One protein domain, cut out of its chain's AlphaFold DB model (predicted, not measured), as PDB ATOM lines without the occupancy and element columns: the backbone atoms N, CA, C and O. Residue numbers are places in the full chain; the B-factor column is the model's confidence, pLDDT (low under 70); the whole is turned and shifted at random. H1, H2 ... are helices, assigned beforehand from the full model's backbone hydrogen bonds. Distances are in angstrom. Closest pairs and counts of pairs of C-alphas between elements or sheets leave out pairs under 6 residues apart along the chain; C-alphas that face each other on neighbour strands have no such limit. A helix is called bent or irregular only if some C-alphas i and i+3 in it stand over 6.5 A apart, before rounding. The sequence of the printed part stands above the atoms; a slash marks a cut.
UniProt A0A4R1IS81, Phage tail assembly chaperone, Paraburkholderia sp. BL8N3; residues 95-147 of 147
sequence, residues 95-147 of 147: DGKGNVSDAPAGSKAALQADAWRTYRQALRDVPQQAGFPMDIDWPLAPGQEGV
ATOM      1  N   ASP A  95     -32.884 -21.174  -3.298       93.62
ATOM      2  CA  ASP A  95     -32.673 -20.142  -4.315       93.62
ATOM      3  C   ASP A  95     -32.870 -18.710  -3.796       93.62
ATOM      4  O   ASP A  95     -31.974 -17.871  -3.893       93.62
ATOM      5  N   GLY A  96     -33.981 -18.466  -3.099       91.25
ATOM      6  CA  GLY A  96     -34.300 -17.148  -2.549       91.25
ATOM      7  C   GLY A  96     -33.504 -16.737  -1.303       91.25
ATOM      8  O   GLY A  96     -33.643 -15.605  -0.845       91.25
ATOM      9  N   LYS A  97     -32.689 -17.620  -0.711       91.12
ATOM     10  CA  LYS A  97     -32.050 -17.364   0.596       91.12
ATOM     11  C   LYS A  97     -30.836 -16.429   0.525       91.12
ATOM     12  O   LYS A  97     -30.457 -15.859   1.542       91.12
ATOM     13  N   GLY A  98     -30.238 -16.265  -0.658       86.25
ATOM     14  CA  GLY A  98     -29.089 -15.375  -0.888       86.25
ATOM     15  C   GLY A  98     -29.450 -13.930  -1.262       86.25
ATOM     16  O   GLY A  98     -28.544 -13.114  -1.463       86.25
ATOM     17  N   ASN A  99     -30.744 -13.609  -1.368       86.25
ATOM     18  CA  ASN A  99     -31.237 -12.328  -1.875       86.25
ATOM     19  C   ASN A  99     -31.387 -11.292  -0.753       86.25
ATOM     20  O   ASN A  99     -32.045 -11.553   0.251       86.25
ATOM     21  N   VAL A 100     -30.815 -10.100  -0.948       77.06
ATOM     22  CA  VAL A 100     -30.952  -8.932  -0.055       77.06
ATOM     23  C   VAL A 100     -30.975  -7.684  -0.924       77.06
ATOM     24  O   VAL A 100     -29.912  -7.242  -1.348       77.06
ATOM     25  N   SER A 101     -32.157  -7.142  -1.240       70.06
ATOM     26  CA  SER A 101     -32.222  -5.925  -2.066       70.06
ATOM     27  C   SER A 101     -31.965  -4.650  -1.263       70.06
ATOM     28  O   SER A 101     -31.305  -3.765  -1.785       70.06
ATOM     29  N   ASP A 102     -32.400  -4.574   0.005       81.19
ATOM     30  CA  ASP A 102     -32.429  -3.291   0.741       81.19
ATOM     31  C   ASP A 102     -31.927  -3.349   2.195       81.19
ATOM     32  O   ASP A 102     -32.098  -2.393   2.954       81.19
ATOM     33  N   ALA A 103     -31.315  -4.453   2.638       82.38
ATOM     34  CA  ALA A 103     -30.770  -4.482   3.995       82.38
ATOM     35  C   ALA A 103     -29.432  -3.720   4.060       82.38
ATOM     36  O   ALA A 103     -28.561  -3.955   3.218       82.38
ATOM     37  N   PRO A 104     -29.212  -2.865   5.077       87.31
ATOM     38  CA  PRO A 104     -27.931  -2.199   5.273       87.31
ATOM     39  C   PRO A 104     -26.777  -3.199   5.379       87.31
ATOM     40  O   PRO A 104     -26.931  -4.283   5.960       87.31
ATOM     41  N   ALA A 105     -25.605  -2.814   4.874       86.31
ATOM     42  CA  ALA A 105     -24.384  -3.590   5.051       86.31
ATOM     43  C   ALA A 105     -24.121  -3.851   6.547       86.31
ATOM     44  O   ALA A 105     -24.323  -2.975   7.388       86.31
ATOM     45  N   GLY A 106     -23.712  -5.077   6.886       84.94
ATOM     46  CA  GLY A 106     -23.471  -5.498   8.273       84.94
ATOM     47  C   GLY A 106     -24.733  -5.787   9.096       84.94
ATOM     48  O   GLY A 106     -24.627  -6.252  10.229       84.94
ATOM     49  N   SER A 107     -25.935  -5.570   8.548       89.75
ATOM     50  CA  SER A 107     -27.166  -6.023   9.199       89.75
ATOM     51  C   SER A 107     -27.220  -7.551   9.273       89.75
ATOM     52  O   SER A 107     -26.684  -8.257   8.417       89.75
ATOM     53  N   LYS A 108     -27.944  -8.085  10.263       88.75
ATOM     54  CA  LYS A 108     -28.168  -9.534  10.392       88.75
ATOM     55  C   LYS A 108     -28.726 -10.152   9.104       88.75
ATOM     56  O   LYS A 108     -28.330 -11.251   8.740       88.75
ATOM     57  N   ALA A 109     -29.619  -9.449   8.407       88.00
ATOM     58  CA  ALA A 109     -30.182  -9.915   7.141       88.00
ATOM     59  C   ALA A 109     -29.119 -10.011   6.031       88.00
ATOM     60  O   ALA A 109     -29.064 -11.028   5.343       88.00
ATOM     61  N   ALA A 110     -28.244  -9.004   5.905       89.38
ATOM     62  CA  ALA A 110     -27.130  -9.027   4.956       89.38
ATOM     63  C   ALA A 110     -26.156 -10.184   5.246       89.38
ATOM     64  O   ALA A 110     -25.874 -10.982   4.356       89.38
ATOM     65  N   LEU A 111     -25.741 -10.345   6.509       90.25
ATOM     66  CA  LEU A 111     -24.830 -11.419   6.928       90.25
ATOM     67  C   LEU A 111     -25.420 -12.816   6.691       90.25
ATOM     68  O   LEU A 111     -24.724 -13.716   6.224       90.25
ATOM     69  N   GLN A 112     -26.715 -13.008   6.970       92.19
ATOM     70  CA  GLN A 112     -27.380 -14.283   6.698       92.19
ATOM     71  C   GLN A 112     -27.387 -14.613   5.207       92.19
ATOM     72  O   GLN A 112     -27.145 -15.758   4.835       92.19
ATOM     73  N   ALA A 113     -27.667 -13.637   4.348       92.56
ATOM     74  CA  ALA A 113     -27.672 -13.874   2.916       92.56
ATOM     75  C   ALA A 113     -26.279 -14.178   2.366       92.56
ATOM     76  O   ALA A 113     -26.157 -15.044   1.503       92.56
ATOM     77  N   ASP A 114     -25.232 -13.538   2.889       92.88
ATOM     78  CA  ASP A 114     -23.846 -13.867   2.541       92.88
ATOM     79  C   ASP A 114     -23.477 -15.303   2.941       92.88
ATOM     80  O   ASP A 114     -22.868 -16.028   2.147       92.88
ATOM     81  N   ALA A 115     -23.922 -15.769   4.115       94.38
ATOM     82  CA  ALA A 115     -23.761 -17.168   4.518       94.38
ATOM     83  C   ALA A 115     -24.467 -18.125   3.537       94.38
ATOM     84  O   ALA A 115     -23.893 -19.130   3.112       94.38
ATOM     85  N   TRP A 116     -25.684 -17.789   3.095       95.94
ATOM     86  CA  TRP A 116     -26.402 -18.574   2.086       95.94
ATOM     87  C   TRP A 116     -25.737 -18.545   0.708       95.94
ATOM     88  O   TRP A 116     -25.715 -19.573   0.031       95.94
ATOM     89  N   ARG A 117     -25.168 -17.412   0.274       95.62
ATOM     90  CA  ARG A 117     -24.392 -17.335  -0.978       95.62
ATOM     91  C   ARG A 117     -23.158 -18.231  -0.909       95.62
ATOM     92  O   ARG A 117     -22.932 -18.990  -1.846       95.62
ATOM     93  N   THR A 118     -22.430 -18.196   0.208       96.19
ATOM     94  CA  THR A 118     -21.262 -19.059   0.459       96.19
ATOM     95  C   THR A 118     -21.643 -20.537   0.397       96.19
ATOM     96  O   THR A 118     -21.045 -21.292  -0.366       96.19
ATOM     97  N   TYR A 119     -22.694 -20.947   1.112       97.19
ATOM     98  CA  TYR A 119     -23.213 -22.319   1.069       97.19
ATOM     99  C   TYR A 119     -23.591 -22.760  -0.354       97.19
ATOM    100  O   TYR A 119     -23.194 -23.830  -0.814       97.19
ATOM    101  N   ARG A 120     -24.331 -21.919  -1.085       97.38
ATOM    102  CA  ARG A 120     -24.748 -22.214  -2.465       97.38
ATOM    103  C   ARG A 120     -23.565 -22.292  -3.423       97.38
ATOM    104  O   ARG A 120     -23.622 -23.062  -4.377       97.38
ATOM    105  N   GLN A 121     -22.515 -21.503  -3.207       97.81
ATOM    106  CA  GLN A 121     -21.285 -21.621  -3.983       97.81
ATOM    107  C   GLN A 121     -20.587 -22.950  -3.688       97.81
ATOM    108  O   GLN A 121     -20.337 -23.706  -4.620       97.81
ATOM    109  N   ALA A 122     -20.425 -23.309  -2.412       97.81
ATOM    110  CA  ALA A 122     -19.843 -24.591  -2.023       97.81
ATOM    111  C   ALA A 122     -20.614 -25.792  -2.603       97.81
ATOM    112  O   ALA A 122     -20.001 -26.758  -3.045       97.81
ATOM    113  N   LEU A 123     -21.952 -25.721  -2.691       97.94
ATOM    114  CA  LEU A 123     -22.752 -26.732  -3.396       97.94
ATOM    115  C   LEU A 123     -22.381 -26.834  -4.882       97.94
ATOM    116  O   LEU A 123     -22.278 -27.936  -5.416       97.94
ATOM    117  N   ARG A 124     -22.198 -25.704  -5.577       98.12
ATOM    118  CA  ARG A 124     -21.806 -25.700  -6.998       98.12
ATOM    119  C   ARG A 124     -20.421 -26.296  -7.221       98.12
ATOM    120  O   ARG A 124     -20.225 -26.893  -8.279       98.12
ATOM    121  N   ASP A 125     -19.552 -26.177  -6.223       98.44
ATOM    122  CA  ASP A 125     -18.173 -26.667  -6.231       98.44
ATOM    123  C   ASP A 125     -18.053 -28.163  -5.860       98.44
ATOM    124  O   ASP A 125     -16.969 -28.740  -5.940       98.44
ATOM    125  N   VAL A 126     -19.158 -28.831  -5.486       97.62
ATOM    126  CA  VAL A 126     -19.170 -30.263  -5.120       97.62
ATOM    127  C   VAL A 126     -18.572 -31.175  -6.207       97.62
ATOM    128  O   VAL A 126     -17.715 -31.989  -5.871       97.62
ATOM    129  N   PRO A 127     -18.943 -31.077  -7.502       97.31
ATOM    130  CA  PRO A 127     -18.349 -31.931  -8.538       97.31
ATOM    131  C   PRO A 127     -16.851 -31.719  -8.789       97.31
ATOM    132  O   PRO A 127     -16.265 -32.484  -9.551       97.31
ATOM    133  N   GLN A 128     -16.258 -30.663  -8.231       98.19
ATOM    134  CA  GLN A 128     -14.845 -30.318  -8.356       98.19
ATOM    135  C   GLN A 128     -14.024 -30.811  -7.155       98.19
ATOM    136  O   GLN A 128     -12.800 -30.680  -7.164       98.19
ATOM    137  N   GLN A 129     -14.666 -31.371  -6.124       97.50
ATOM    138  CA  GLN A 129     -13.971 -31.966  -4.986       97.50
ATOM    139  C   GLN A 129     -13.159 -33.192  -5.421       97.50
ATOM    140  O   GLN A 129     -13.605 -33.983  -6.250       97.50
ATOM    141  N   ALA A 130     -11.981 -33.379  -4.823       96.62
ATOM    142  CA  ALA A 130     -11.064 -34.459  -5.189       96.62
ATOM    143  C   ALA A 130     -11.644 -35.868  -4.958       96.62
ATOM    144  O   ALA A 130     -11.290 -36.792  -5.685       96.62
ATOM    145  N   GLY A 131     -12.533 -36.030  -3.972       94.31
ATOM    146  CA  GLY A 131     -13.184 -37.306  -3.673       94.31
ATOM    147  C   GLY A 131     -14.467 -37.567  -4.472       94.31
ATOM    148  O   GLY A 131     -15.033 -38.656  -4.383       94.31
ATOM    149  N   PHE A 132     -14.934 -36.618  -5.292       95.25
ATOM    150  CA  PHE A 132     -16.154 -36.807  -6.074       95.25
ATOM    151  C   PHE A 132     -16.016 -37.988  -7.062       95.25
ATOM    152  O   PHE A 132     -15.034 -38.041  -7.806       95.25
ATOM    153  N   PRO A 133     -17.007 -38.902  -7.158       95.75
ATOM    154  CA  PRO A 133     -18.299 -38.917  -6.455       95.75
ATOM    155  C   PRO A 133     -18.351 -39.830  -5.211       95.75
ATOM    156  O   PRO A 133     -19.432 -40.024  -4.660       95.75
ATOM    157  N   MET A 134     -17.232 -40.440  -4.813       92.06
ATOM    158  CA  MET A 134     -17.195 -41.488  -3.782       92.06
ATOM    159  C   MET A 134     -17.109 -40.934  -2.361       92.06
ATOM    160  O   MET A 134     -17.716 -41.486  -1.450       92.06
ATOM    161  N   ASP A 135     -16.371 -39.844  -2.190       92.50
ATOM    162  CA  ASP A 135     -16.103 -39.194  -0.914       92.50
ATOM    163  C   ASP A 135     -16.352 -37.691  -1.076       92.50
ATOM    164  O   ASP A 135     -15.547 -36.960  -1.655       92.50
ATOM    165  N   ILE A 136     -17.549 -37.250  -0.689       93.50
ATOM    166  CA  ILE A 136     -18.006 -35.873  -0.886       93.50
ATOM    167  C   ILE A 136     -18.140 -35.191   0.471       93.50
ATOM    168  O   ILE A 136     -18.978 -35.571   1.295       93.50
ATOM    169  N   ASP A 137     -17.402 -34.101   0.639       94.06
ATOM    170  CA  ASP A 137     -17.555 -33.171   1.748       94.06
ATOM    171  C   ASP A 137     -18.726 -32.227   1.459       94.06
ATOM    172  O   ASP A 137     -18.584 -31.149   0.868       94.06
ATOM    173  N   TRP A 138     -19.931 -32.641   1.850       94.12
ATOM    174  CA  TRP A 138     -21.126 -31.824   1.660       94.12
ATOM    175  C   TRP A 138     -21.100 -30.574   2.548       94.12
ATOM    176  O   TRP A 138     -20.944 -30.694   3.770       94.12
ATOM    177  N   PRO A 139     -21.316 -29.368   1.983       95.44
ATOM    178  CA  PRO A 139     -21.392 -28.161   2.787       95.44
ATOM    179  C   PRO A 139     -22.607 -28.217   3.718       95.44
ATOM    180  O   PRO A 139     -23.661 -28.753   3.370       95.44
ATOM    181  N   LEU A 140     -22.472 -27.627   4.906       93.81
ATOM    182  CA  LEU A 140     -23.569 -27.491   5.861       93.81
ATOM    183  C   LEU A 140     -24.346 -26.208   5.578       93.81
ATOM    184  O   LEU A 140     -23.756 -25.152   5.347       93.81
ATOM    185  N   ALA A 141     -25.675 -26.294   5.603       93.50
ATOM    186  CA  ALA A 141     -26.510 -25.110   5.469       93.50
ATOM    187  C   ALA A 141     -26.313 -24.173   6.680       93.50
ATOM    188  O   ALA A 141     -26.112 -24.664   7.799       93.50
ATOM    189  N   PRO A 142     -26.426 -22.842   6.502       93.38
ATOM    190  CA  PRO A 142     -26.334 -21.896   7.608       93.38
ATOM    191  C   PRO A 142     -27.280 -22.268   8.757       93.38
ATOM    192  O   PRO A 142     -28.479 -22.465   8.550       93.38
ATOM    193  N   GLY A 143     -26.736 -22.362   9.973       87.50
ATOM    194  CA  GLY A 143     -27.469 -22.798  11.170       87.50
ATOM    195  C   GLY A 143     -27.393 -24.300  11.479       87.50
ATOM    196  O   GLY A 143     -27.965 -24.726  12.479       87.50
ATOM    197  N   GLN A 144     -26.678 -25.098  10.675       83.56
ATOM    198  CA  GLN A 144     -26.418 -26.526  10.933       83.56
ATOM    199  C   GLN A 144     -24.970 -26.834  11.358       83.56
ATOM    200  O   GLN A 144     -24.584 -27.994  11.443       83.56
ATOM    201  N   GLU A 145     -24.168 -25.810  11.648       70.50
ATOM    202  CA  GLU A 145     -22.717 -25.903  11.892       70.50
ATOM    203  C   GLU A 145     -22.321 -26.625  13.202       70.50
ATOM    204  O   GLU A 145     -21.141 -26.875  13.426       70.50
ATOM    205  N   GLY A 146     -23.281 -27.003  14.056       56.97
ATOM    206  CA  GLY A 146     -23.038 -27.641  15.360       56.97
ATOM    207  C   GLY A 146     -23.903 -28.870  15.659       56.97
ATOM    208  O   GLY A 146     -24.138 -29.153  16.833       56.97
ATOM    209  N   VAL A 147     -24.413 -29.554  14.625       46.03
ATOM    210  CA  VAL A 147     -25.264 -30.760  14.741       46.03
ATOM    211  C   VAL A 147     -24.560 -32.003  14.210       46.03
ATOM    212  O   VAL A 147     -23.922 -31.919  13.135       46.03
TER     213      VAL A 147
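AT A GLANCE: This is residues 95 to 147 of the 147 residues of the protein "Phage tail assembly chaperone" of Paraburkholderia sp. BL8N3 (UniProt A0A4R1IS81). There is little regular structure here: one long helix, H2, with the short H1 packed on its side and a long unnamed stretch that turns beyond H2's end and folds back along it. Residues 130 to 135 stick out at the far end. The printed part has 53 residues, with H1 then H2 holding 21 and no named strand: all helix by class. It is loose, radius of gyration of the C-alphas 13.4 A, and elongated, spanning 41 by 23 by 16 A.

IN THESE COORDINATES: Find C-alpha 95 at (-32.673, -20.142, -4.315); H1 runs from there to residue 98 and is only just irregular, its end C-alphas 6.9 A apart. H2, residues 108 to 124, runs 24.6 A to C-alpha 124 at (-21.806, -25.700, -6.998).

HOW THE PARTS SIT: Look at residues 112 to 117 of H2, which alone touch H1; the closest C-alphas, of Gly 98 and Ala 113, are 4.3 A apart. In H2 every O i to N i+4 pair is within hydrogen-bond range; H1 is too short for one.

THE WHOLE: The C-alphas farthest apart, of Pro 104 and Met 134, are 41.7 A apart. The printed part has no cut, and the link from H1 to H2 is short. Residues 146 to 147 have pLDDT under 70.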